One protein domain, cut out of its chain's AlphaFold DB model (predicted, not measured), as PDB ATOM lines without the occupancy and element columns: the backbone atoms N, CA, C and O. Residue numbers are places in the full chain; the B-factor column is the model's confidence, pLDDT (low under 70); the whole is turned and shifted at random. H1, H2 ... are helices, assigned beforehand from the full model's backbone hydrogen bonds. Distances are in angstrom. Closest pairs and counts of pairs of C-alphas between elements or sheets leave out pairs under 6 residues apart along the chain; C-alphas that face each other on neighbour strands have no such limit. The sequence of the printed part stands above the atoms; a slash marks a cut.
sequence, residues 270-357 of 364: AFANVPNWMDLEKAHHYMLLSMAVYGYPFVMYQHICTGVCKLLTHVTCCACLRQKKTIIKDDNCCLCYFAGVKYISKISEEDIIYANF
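This is residues 270 to 357 of the 364 residues of an uncharacterized protein of Clastoptera arizonana (Arizona spittle bug) (UniProt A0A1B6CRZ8). With little regular structure, H1 and H4 partly overlap along the longest axis, running opposite ways, while short H2 and H3 pack on H4. Residues 272 to 278 stick out before H1. Of 88 printed residues, under half are in the four named helices, H1 to H4 in chain order; there is no named strand, and the class is all helix. It is loose, radius of gyration of the C-alphas 15.7 A, spanning 57 by 32 by 17 A.

H1, residues 280 to 292, touches H4, residues 336 to 345, at a shallow tilt of 10 degrees; the closest C-alphas, Ala 292 and Val 341, are 4.6 A apart. H2, residues 296 to 302, touches H4 at a steep tilt of 51 degrees, closest C-alphas Tyr 296 and Gly 340, 4.1 A. H3, residues 307 to 311, touches H2 and H4 and is apart from H1; its closest C-alphas to H2 are Gly 307 and Met 300, 4.7 A. In the four helices every O i to N i+4 pair is within hydrogen-bond range.

H1 begins at C-alpha 280 (173.939, 146.417, 45.977) and measures 18.2 A; H4, 14.1 A, ends at C-alpha 345 (163.036, 145.165, 57.771).

The printed part has no cut. The H3 to H4 link, 24 residues, is long; pLDDT is under 70 at residues 317 to 327 and 333.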
ATOM      1  N   ALA A 270     184.045 145.098  39.374       77.38
ATOM      2  CA  ALA A 270     183.504 144.018  40.200       77.38
ATOM      3  C   ALA A 270     182.163 143.467  39.676       77.38
ATOM      4  O   ALA A 270     181.892 142.274  39.811       77.38
ATOM      5  N   PHE A 271     181.337 144.322  39.064       80.25
ATOM      6  CA  PHE A 271     180.018 143.957  38.539       80.25
ATOM      7  C   PHE A 271     179.977 143.770  37.006       80.25
ATOM      8  O   PHE A 271     178.913 143.484  36.462       80.25
ATOM      9  N   ALA A 272     181.113 143.860  36.301       80.31
ATOM     10  CA  ALA A 272     181.169 143.855  34.830       80.31
ATOM     11  C   ALA A 272     180.581 142.593  34.166       80.31
ATOM     12  O   ALA A 272     179.984 142.680  33.097       80.31
ATOM     13  N   ASN A 273     180.728 141.428  34.805       83.19
ATOM     14  CA  ASN A 273     180.278 140.128  34.284       83.19
ATOM     15  C   ASN A 273     179.116 139.535  35.091       83.19
ATOM     16  O   ASN A 273     178.907 138.321  35.109       83.19
ATOM     17  N   VAL A 274     178.396 140.381  35.822       82.69
ATOM     18  CA  VAL A 274     177.408 139.950  36.803       82.69
ATOM     19  C   VAL A 274     175.989 140.190  36.261       82.69
ATOM     20  O   VAL A 274     175.754 141.202  35.605       82.69
ATOM     21  N   PRO A 275     175.014 139.293  36.512       86.69
ATOM     22  CA  PRO A 275     173.634 139.506  36.086       86.69
ATOM     23  C   PRO A 275     173.006 140.798  36.633       86.69
ATOM     24  O   PRO A 275     173.174 141.130  37.803       86.69
ATOM     25  N   ASN A 276     172.144 141.440  35.839       81.75
ATOM     26  CA  ASN A 276     171.464 142.708  36.170       81.75
ATOM     27  C   ASN A 276     170.602 142.678  37.453       81.75
ATOM     28  O   ASN A 276     170.154 143.715  37.941       81.75
ATOM     29  N   TRP A 277     170.283 141.496  37.986       83.38
ATOM     30  CA  TRP A 277     169.534 141.363  39.237       83.38
ATOM     31  C   TRP A 277     170.418 141.452  40.489       83.38
ATOM     32  O   TRP A 277     169.880 141.640  41.580       83.38
ATOM     33  N   MET A 278     171.736 141.321  40.345       82.38
ATOM     34  CA  MET A 278     172.705 141.293  41.436       82.38
ATOM     35  C   MET A 278     173.268 142.698  41.646       82.38
ATOM     36  O   MET A 278     174.352 143.040  41.190       82.38
ATOM     37  N   ASP A 279     172.465 143.510  42.325       86.44
ATOM     38  CA  ASP A 279     172.742 144.908  42.643       86.44
ATOM     39  C   ASP A 279     172.885 145.094  44.164       86.44
ATOM     40  O   ASP A 279     172.264 144.374  44.955       86.44
ATOM     41  N   LEU A 280     173.691 146.070  44.580       86.94
ATOM     42  CA  LEU A 280     173.939 146.417  45.977       86.94
ATOM     43  C   LEU A 280     172.663 146.877  46.689       86.94
ATOM     44  O   LEU A 280     172.473 146.549  47.861       86.94
ATOM     45  N   GLU A 281     171.759 147.576  45.997       88.44
ATOM     46  CA  GLU A 281     170.478 147.998  46.580       88.44
ATOM     47  C   GLU A 281     169.592 146.796  46.927       88.44
ATOM     48  O   GLU A 281     169.068 146.692  48.041       88.44
ATOM     49  N   LYS A 282     169.485 145.830  46.007       88.56
ATOM     50  CA  LYS A 282     168.763 144.571  46.244       88.56
ATOM     51  C   LYS A 282     169.433 143.752  47.340       88.56
ATOM     52  O   LYS A 282     168.741 143.214  48.202       88.56
ATOM     53  N   ALA A 283     170.764 143.695  47.352       89.19
ATOM     54  CA  ALA A 283     171.510 143.029  48.413       89.19
ATOM     55  C   ALA A 283     171.212 143.655  49.785       89.19
ATOM     56  O   ALA A 283     170.922 142.930  50.736       89.19
ATOM     57  N   HIS A 284     171.195 144.988  49.886       90.56
ATOM     58  CA  HIS A 284     170.826 145.691  51.113       90.56
ATOM     59  C   HIS A 284     169.385 145.378  51.539       90.56
ATOM     60  O   HIS A 284     169.147 145.043  52.701       90.56
ATOM     61  N   HIS A 285     168.438 145.413  50.598       89.75
ATOM     62  CA  HIS A 285     167.034 145.091  50.847       89.75
ATOM     63  C   HIS A 285     166.853 143.674  51.424       89.75
ATOM     64  O   HIS A 285     166.255 143.500  52.489       89.75
ATOM     65  N   TYR A 286     167.428 142.657  50.776       90.06
ATOM     66  CA  TYR A 286     167.333 141.271  51.250       90.06
ATOM     67  C   TYR A 286     168.141 141.016  52.528       90.06
ATOM     68  O   TYR A 286     167.757 140.172  53.341       90.06
ATOM     69  N   MET A 287     169.221 141.765  52.763       91.69
ATOM     70  CA  MET A 287     169.977 141.685  54.011       91.69
ATOM     71  C   MET A 287     169.149 142.175  55.207       91.69
ATOM     72  O   MET A 287     169.176 141.536  56.259       91.69
ATOM     73  N   LEU A 288     168.371 143.256  55.060       91.56
ATOM     74  CA  LEU A 288     167.448 143.722  56.107       91.56
ATOM     75  C   LEU A 288     166.389 142.661  56.435       91.56
ATOM     76  O   LEU A 288     166.136 142.386  57.607       91.56
ATOM     77  N   LEU A 289     165.825 142.009  55.413       89.75
ATOM     78  CA  LEU A 289     164.901 140.882  55.580       89.75
ATOM     79  C   LEU A 289     165.550 139.696  56.306       89.75
ATOM     80  O   LEU A 289     164.954 139.128  57.220       89.75
ATOM     81  N   SER A 290     166.786 139.348  55.943       90.00
ATOM     82  CA  SER A 290     167.546 138.274  56.590       90.00
ATOM     83  C   SER A 290     167.811 138.570  58.070       90.00
ATOM     84  O   SER A 290     167.579 137.718  58.926       90.00
ATOM     85  N   MET A 291     168.221 139.799  58.402       89.88
ATOM     86  CA  MET A 291     168.426 140.213  59.795       89.88
ATOM     87  C   MET A 291     167.115 140.243  60.593       89.88
ATOM     88  O   MET A 291     167.115 139.938  61.786       89.88
ATOM     89  N   ALA A 292     165.992 140.568  59.948       89.50
ATOM     90  CA  ALA A 292     164.687 140.626  60.597       89.50
ATOM     91  C   ALA A 292     164.218 139.264  61.142       89.50
ATOM     92  O   ALA A 292     163.465 139.240  62.115       89.50
ATOM     93  N   VAL A 293     164.711 138.140  60.600       85.81
ATOM     94  CA  VAL A 293     164.397 136.773  61.073       85.81
ATOM     95  C   VAL A 293     164.719 136.585  62.557       85.81
ATOM     96  O   VAL A 293     164.009 135.872  63.264       85.81
ATOM     97  N   TYR A 294     165.757 137.256  63.058       84.62
ATOM     98  CA  TYR A 294     166.129 137.171  64.466       84.62
ATOM     99  C   TYR A 294     165.146 137.890  65.402       84.62
ATOM    100  O   TYR A 294     165.174 137.626  66.601       84.62
ATOM    101  N   GLY A 295     164.279 138.770  64.885       86.75
ATOM    102  CA  GLY A 295     163.234 139.468  65.637       86.75
ATOM    103  C   GLY A 295     163.756 140.427  66.712       86.75
ATOM    104  O   GLY A 295     164.842 141.003  66.609       86.75
ATOM    105  N   TYR A 296     162.973 140.613  67.781       83.75
ATOM    106  CA  TYR A 296     163.313 141.557  68.853       83.75
ATOM    107  C   TYR A 296     164.638 141.266  69.593       83.75
ATOM    108  O   TYR A 296     165.276 142.240  70.000       83.75
ATOM    109  N   PRO A 297     165.115 140.008  69.763       86.06
ATOM    110  CA  PRO A 297     166.432 139.747  70.344       86.06
ATOM    111  C   PRO A 297     167.575 140.455  69.610       86.06
ATOM    112  O   PRO A 297     168.497 140.946  70.258       86.06
ATOM    113  N   PHE A 298     167.508 140.565  68.280       86.75
ATOM    114  CA  PHE A 298     168.544 141.248  67.502       86.75
ATOM    115  C   PHE A 298     168.530 142.761  67.720       86.75
ATOM    116  O   PHE A 298     169.588 143.369  67.859       86.75
ATOM    117  N   VAL A 299     167.347 143.362  67.869       86.62
ATOM    118  CA  VAL A 299     167.222 144.782  68.240       86.62
ATOM    119  C   VAL A 299     167.816 145.040  69.628       86.62
ATOM    120  O   VAL A 299     168.523 146.026  69.825       86.62
ATOM    121  N   MET A 300     167.580 144.136  70.585       83.88
ATOM    122  CA  MET A 300     168.175 144.215  71.926       83.88
ATOM    123  C   MET A 300     169.699 144.073  71.884       83.88
ATOM    124  O   MET A 300     170.401 144.782  72.602       83.88
ATOM    125  N   TYR A 301     170.210 143.195  71.019       85.81
ATOM    126  CA  TYR A 301     171.642 143.028  70.790       85.81
ATOM    127  C   TYR A 301     172.283 144.278  70.160       85.81
ATOM    128  O   TYR A 301     173.357 144.696  70.584       85.81
ATOM    129  N   GLN A 302     171.618 144.909  69.187       87.25
ATOM    130  CA  GLN A 302     172.112 146.118  68.519       87.25
ATOM    131  C   GLN A 302     172.038 147.367  69.415       87.25
ATOM    132  O   GLN A 302     172.835 148.298  69.268       87.25
ATOM    133  N   HIS A 303     171.076 147.413  70.337       86.75
ATOM    134  CA  HIS A 303     170.791 148.569  71.181       86.75
ATOM    135  C   HIS A 303     170.767 148.190  72.660       86.75
ATOM    136  O   HIS A 303     169.710 148.104  73.293       86.75
ATOM    137  N   ILE A 304     171.964 148.032  73.227       80.38
ATOM    138  CA  ILE A 304     172.160 147.809  74.661       80.38
ATOM    139  C   ILE A 304     171.496 148.971  75.431       80.38
ATOM    140  O   ILE A 304     171.683 150.141  75.095       80.38
ATOM    141  N   CYS A 305     170.653 148.643  76.414       78.69
ATOM    142  CA  CYS A 305     169.850 149.554  77.253       78.69
ATOM    143  C   CYS A 305     168.694 150.324  76.574       78.69
ATOM    144  O   CYS A 305     167.728 150.649  77.257       78.69
ATOM    145  N   THR A 306     168.732 150.597  75.265       86.38
ATOM    146  CA  THR A 306     167.684 151.389  74.571       86.38
ATOM    147  C   THR A 306     166.757 150.569  73.673       86.38
ATOM    148  O   THR A 306     165.755 151.095  73.186       86.38
ATOM    149  N   GLY A 307     167.039 149.278  73.469       84.00
ATOM    150  CA  GLY A 307     166.245 148.400  72.605       84.00
ATOM    151  C   GLY A 307     164.769 148.323  72.999       84.00
ATOM    152  O   GLY A 307     163.905 148.356  72.126       84.00
ATOM    153  N   VAL A 308     164.462 148.307  74.302       82.38
ATOM    154  CA  VAL A 308     163.075 148.292  74.808       82.38
ATOM    155  C   VAL A 308     162.336 149.571  74.410       82.38
ATOM    156  O   VAL A 308     161.250 149.491  73.844       82.38
ATOM    157  N   CYS A 309     162.945 150.744  74.620       84.19
ATOM    158  CA  CYS A 309     162.375 152.042  74.243       84.19
ATOM    159  C   CYS A 309     162.092 152.143  72.742       84.19
ATOM    160  O   CYS A 309     161.060 152.672  72.341       84.19
ATOM    161  N   LYS A 310     162.983 151.596  71.913       84.88
ATOM    162  CA  LYS A 310     162.837 151.602  70.451       84.88
ATOM    163  C   LYS A 310     161.755 150.651  69.946       84.88
ATOM    164  O   LYS A 310     161.125 150.931  68.935       84.88
ATOM    165  N   LEU A 311     161.537 149.537  70.642       84.94
ATOM    166  CA  LEU A 311     160.498 148.566  70.302       84.94
ATOM    167  C   LEU A 311     159.120 148.953  70.840       84.94
ATOM    168  O   LEU A 311     158.121 148.560  70.249       84.94
ATOM    169  N   LEU A 312     159.044 149.736  71.918       81.31
ATOM    170  CA  LEU A 312     157.787 150.118  72.573       81.31
ATOM    171  C   LEU A 312     156.759 150.752  71.619       81.31
ATOM    172  O   LEU A 312     155.566 150.525  71.789       81.31
ATOM    173  N   THR A 313     157.199 151.476  70.587       79.12
ATOM    174  CA  THR A 313     156.322 152.073  69.560       79.12
ATOM    175  C   THR A 313     155.716 151.053  68.590       79.12
ATOM    176  O   THR A 313     154.700 151.331  67.956       79.12
ATOM    177  N   HIS A 314     156.325 149.873  68.469       79.88
ATOM    178  CA  HIS A 314     155.924 148.807  67.546       79.88
ATOM    179  C   HIS A 314     155.240 147.623  68.246       79.88
ATOM    180  O   HIS A 314     154.626 146.791  67.582       79.88
ATOM    181  N   VAL A 315     155.343 147.538  69.573       79.31
ATOM    182  CA  VAL A 315     154.785 146.460  70.397       79.31
ATOM    183  C   VAL A 315     153.326 146.766  70.760       79.31
ATOM    184  O   VAL A 315     152.964 147.893  71.088       79.31
ATOM    185  N   THR A 316     152.468 145.746  70.783       71.19
ATOM    186  CA  THR A 316     151.048 145.875  71.160       71.19
ATOM    187  C   THR A 316     150.789 145.307  72.560       71.19
ATOM    188  O   THR A 316     149.960 144.415  72.740       71.19
ATOM    189  N   CYS A 317     151.519 145.791  73.572       59.62
ATOM    190  CA  CYS A 317     151.491 145.251  74.940       59.62
ATOM    191  C   CYS A 317     150.356 145.827  75.801       59.62
ATOM    192  O   CYS A 317     150.585 146.293  76.906       59.62
ATOM    193  N   CYS A 318     149.126 145.791  75.291       56.41
ATOM    194  CA  CYS A 318     147.895 146.054  76.043       56.41
ATOM    195  C   CYS A 318     146.799 145.153  75.465       56.41
ATOM    196  O   CYS A 318     145.906 145.602  74.744       56.41
ATOM    197  N   ALA A 319     146.891 143.852  75.746       48.00
ATOM    198  CA  ALA A 319     146.013 142.812  75.201       48.00
ATOM    199  C   ALA A 319     144.526 142.921  75.625       48.00
ATOM    200  O   ALA A 319     143.744 142.031  75.306       48.00
ATOM    201  N   CYS A 320     144.122 143.997  76.309       45.72
ATOM    202  CA  CYS A 320     142.729 144.291  76.651       45.72
ATOM    203  C   CYS A 320     142.058 145.302  75.697       45.72
ATOM    204  O   CYS A 320     140.844 145.439  75.755       45.72
ATOM    205  N   LEU A 321     142.806 146.004  74.829       48.88
ATOM    206  CA  LEU A 321     142.270 147.135  74.041       48.88
ATOM    207  C   LEU A 321     142.483 147.036  72.520       48.88
ATOM    208  O   LEU A 321     141.978 147.882  71.787       48.88
ATOM    209  N   ARG A 322     143.221 146.040  72.008       53.62
ATOM    210  CA  ARG A 322     143.446 145.881  70.558       53.62
ATOM    211  C   ARG A 322     143.274 144.434  70.106       53.62
ATOM    212  O   ARG A 322     143.808 143.511  70.720       53.62
ATOM    213  N   GLN A 323     142.532 144.252  69.016       55.72
ATOM    214  CA  GLN A 323     142.260 142.952  68.411       55.72
ATOM    215  C   GLN A 323     143.552 142.353  67.840       55.72
ATOM    216  O   GLN A 323     144.281 143.010  67.096       55.72
ATOM    217  N   LYS A 324     143.846 141.095  68.192       58.00
ATOM    218  CA  LYS A 324     144.960 140.352  67.590       58.00
ATOM    219  C   LYS A 324     144.634 140.066  66.125       58.00
ATOM    220  O   LYS A 324     143.597 139.471  65.837       58.00
ATOM    221  N   LYS A 325     145.514 140.481  65.212       62.97
ATOM    222  CA  LYS A 325     145.354 140.240  63.773       62.97
ATOM    223  C   LYS A 325     145.586 138.758  63.457       62.97
ATOM    224  O   LYS A 325     146.557 138.167  63.920       62.97
ATOM    225  N   THR A 326     144.707 138.168  62.647       59.19
ATOM    226  CA  THR A 326     144.703 136.741  62.248       59.19
ATOM    227  C   THR A 326     145.891 136.323  61.372       59.19
ATOM    228  O   THR A 326     146.122 135.130  61.182       59.19
ATOM    229  N   ILE A 327     146.656 137.293  60.863       68.06
ATOM    230  CA  ILE A 327     147.780 137.108  59.933       68.06
ATOM    231  C   ILE A 327     149.060 136.619  60.641       68.06
ATOM    232  O   ILE A 327     149.928 136.011  60.012       68.06
ATOM    233  N   ILE A 328     149.173 136.829  61.958       73.06
ATOM    234  CA  ILE A 328     150.370 136.498  62.744       73.06
ATOM    235  C   ILE A 328     150.128 135.214  63.545       73.06
ATOM    236  O   ILE A 328     149.214 135.153  64.372       73.06
ATOM    237  N   LYS A 329     150.966 134.191  63.332       75.38
ATOM    238  CA  LYS A 329     150.905 132.914  64.064       75.38
ATOM    239  C   LYS A 329     152.061 132.758  65.053       75.38
ATOM    240  O   LYS A 329     153.211 133.039  64.722       75.38
ATOM    241  N   ASP A 330     151.730 132.242  66.239       72.06
ATOM    242  CA  ASP A 330     152.667 131.812  67.289       72.06
ATOM    243  C   ASP A 330     153.668 132.901  67.767       72.06
ATOM    244  O   ASP A 330     154.819 132.596  68.066       72.06
ATOM    245  N   ASP A 331     153.232 134.166  67.881       72.06
ATOM    246  CA  ASP A 331     153.979 135.252  68.560       72.06
ATOM    247  C   ASP A 331     153.562 135.380  70.046       72.06
ATOM    248  O   ASP A 331     152.527 134.864  70.487       72.06
ATOM    249  N   ASN A 332     154.362 136.088  70.845       71.88
ATOM    250  CA  ASN A 332     154.087 136.354  72.250       71.88
ATOM    251  C   ASN A 332     152.885 137.306  72.444       71.88
ATOM    252  O   ASN A 332     152.322 137.867  71.502       71.88
ATOM    253  N   CYS A 333     152.455 137.504  73.695       68.69
ATOM    254  CA  CYS A 333     151.255 138.296  73.996       68.69
ATOM    255  C   CYS A 333     151.316 139.760  73.537       68.69
ATOM    256  O   CYS A 333     150.255 140.366  73.395       68.69
ATOM    257  N   CYS A 334     152.514 140.302  73.311       71.25
ATOM    258  CA  CYS A 334     152.737 141.693  72.937       71.25
ATOM    259  C   CYS A 334     153.205 141.852  71.476       71.25
ATOM    260  O   CYS A 334     153.538 142.963  71.073       71.25
ATOM    261  N   LEU A 335     153.186 140.770  70.683       79.12
ATOM    262  CA  LEU A 335     153.665 140.725  69.296       79.12
ATOM    263  C   LEU A 335     155.116 141.219  69.142       79.12
ATOM    264  O   LEU A 335     155.450 141.942  68.201       79.12
ATOM    265  N   CYS A 336     155.992 140.897  70.101       80.56
ATOM    266  CA  CYS A 336     157.348 141.448  70.096       80.56
ATOM    267  C   CYS A 336     158.182 140.925  68.924       80.56
ATOM    268  O   CYS A 336     159.017 141.672  68.418       80.56
ATOM    269  N   TYR A 337     157.997 139.674  68.486       83.56
ATOM    270  CA  TYR A 337     158.758 139.168  67.340       83.56
ATOM    271  C   TYR A 337     158.373 139.912  66.065       83.56
ATOM    272  O   TYR A 337     159.258 140.385  65.350       83.56
ATOM    273  N   PHE A 338     157.075 140.125  65.848       86.75
ATOM    274  CA  PHE A 338     156.572 140.947  64.756       86.75
ATOM    275  C   PHE A 338     157.064 142.400  64.825       86.75
ATOM    276  O   PHE A 338     157.517 142.950  63.821       86.75
ATOM    277  N   ALA A 339     157.061 143.005  66.015       87.44
ATOM    278  CA  ALA A 339     157.597 144.348  66.230       87.44
ATOM    279  C   ALA A 339     159.088 144.446  65.856       87.44
ATOM    280  O   ALA A 339     159.510 145.420  65.232       87.44
ATOM    281  N   GLY A 340     159.877 143.418  66.188       88.44
ATOM    282  CA  GLY A 340     161.283 143.314  65.792       88.44
ATOM    283  C   GLY A 340     161.467 143.194  64.282       88.44
ATOM    284  O   GLY A 340     162.307 143.895  63.723       88.44
ATOM    285  N   VAL A 341     160.647 142.374  63.618       90.06
ATOM    286  CA  VAL A 341     160.655 142.261  62.151       90.06
ATOM    287  C   VAL A 341     160.387 143.619  61.515       90.06
ATOM    288  O   VAL A 341     161.203 144.068  60.720       90.06
ATOM    289  N   LYS A 342     159.312 144.306  61.920       89.81
ATOM    290  CA  LYS A 342     158.933 145.631  61.402       89.81
ATOM    291  C   LYS A 342     160.043 146.667  61.591       89.81
ATOM    292  O   LYS A 342     160.327 147.444  60.682       89.81
ATOM    293  N   TYR A 343     160.693 146.658  62.755       90.75
ATOM    294  CA  TYR A 343     161.787 147.579  63.062       90.75
ATOM    295  C   TYR A 343     163.020 147.352  62.174       90.75
ATOM    296  O   TYR A 343     163.613 148.312  61.685       90.75
ATOM    297  N   ILE A 344     163.410 146.090  61.957       91.00
ATOM    298  CA  ILE A 344     164.635 145.741  61.223       91.00
ATOM    299  C   ILE A 344     164.416 145.798  59.707       91.00
ATOM    300  O   ILE A 344     165.241 146.366  58.995       91.00
ATOM    301  N   SER A 345     163.317 145.225  59.209       90.50
ATOM    302  CA  SER A 345     163.036 145.165  57.771       90.50
ATOM    303  C   SER A 345     162.591 146.508  57.198       90.50
ATOM    304  O   SER A 345     162.722 146.717  55.995       90.50
ATOM    305  N   LYS A 346     162.075 147.416  58.043       89.38
ATOM    306  CA  LYS A 346     161.431 148.683  57.647       89.38
ATOM    307  C   LYS A 346     160.246 148.500  56.691       89.38
ATOM    308  O   LYS A 346     159.858 149.441  56.004       89.38
ATOM    309  N   ILE A 347     159.676 147.301  56.647       87.94
ATOM    310  CA  ILE A 347     158.521 146.981  55.811       87.94
ATOM    311  C   ILE A 347     157.246 147.402  56.543       87.94
ATOM    312  O   ILE A 347     157.142 147.258  57.769       87.94
ATOM    313  N   SER A 348     156.283 147.946  55.796       85.31
ATOM    314  CA  SER A 348     154.979 148.284  56.356       85.31
ATOM    315  C   SER A 348     154.257 147.016  56.796       85.31
ATOM    316  O   SER A 348     154.418 145.937  56.241       85.31
ATOM    317  N   GLU A 349     153.412 147.141  57.808       81.69
ATOM    318  CA  GLU A 349     152.614 146.011  58.280       81.69
ATOM    319  C   GLU A 349     151.620 145.501  57.226       81.69
ATOM    320  O   GLU A 349     151.258 144.330  57.257       81.69
ATOM    321  N   GLU A 350     151.217 146.360  56.290       83.12
ATOM    322  CA  GLU A 350     150.302 146.035  55.189       83.12
ATOM    323  C   GLU A 350     150.953 145.140  54.127       83.12
ATOM    324  O   GLU A 350     150.274 144.315  53.519       83.12
ATOM    325  N   ASP A 351     152.275 145.230  53.971       86.06
ATOM    326  CA  ASP A 351     153.035 144.431  53.006       86.06
ATOM    327  C   ASP A 351     153.356 143.025  53.547       86.06
ATOM    328  O   ASP A 351     153.823 142.148  52.816       86.06
ATOM    329  N   ILE A 352     153.117 142.780  54.843       85.31
ATOM    330  CA  ILE A 352     153.377 141.486  55.476       85.31
ATOM    331  C   ILE A 352     152.131 140.608  55.361       85.31
ATOM    332  O   ILE A 352     151.242 140.614  56.210       85.31
ATOM    333  N   ILE A 353     152.114 139.790  54.310       84.69
ATOM    334  CA  ILE A 353     151.006 138.877  53.990       84.69
ATOM    335  C   ILE A 353     150.882 137.747  55.023       84.69
ATOM    336  O   ILE A 353     149.784 137.257  55.290       84.69
ATOM    337  N   TYR A 354     152.003 137.301  55.594       85.00
ATOM    338  CA  TYR A 354     152.037 136.210  56.563       85.00
ATOM    339  C   TYR A 354     153.321 136.241  57.391       85.00
ATOM    340  O   TYR A 354     154.416 136.358  56.843       85.00
ATOM    341  N   ALA A 355     153.192 136.068  58.707       81.44
ATOM    342  CA  ALA A 355     154.327 135.897  59.604       81.44
ATOM    343  C   ALA A 355     154.066 134.747  60.583       81.44
ATOM    344  O   ALA A 355     153.025 134.683  61.242       81.44
ATOM    345  N   ASN A 356     155.030 133.835  60.681       84.06
ATOM    346  CA  ASN A 356     154.959 132.679  61.562       84.06
ATOM    347  C   ASN A 356     156.223 132.594  62.412       84.06
ATOM    348  O   ASN A 356     157.303 132.319  61.893       84.06
ATOM    349  N   PHE A 357     156.068 132.789  63.717       77.50
ATOM    350  CA  PHE A 357     157.182 132.815  64.670       77.50
ATOM    351  C   PHE A 357     157.382 131.483  65.392       77.50
ATOM    352  O   PHE A 357     158.103 131.380  66.386       77.50
TER     353      PHE A 357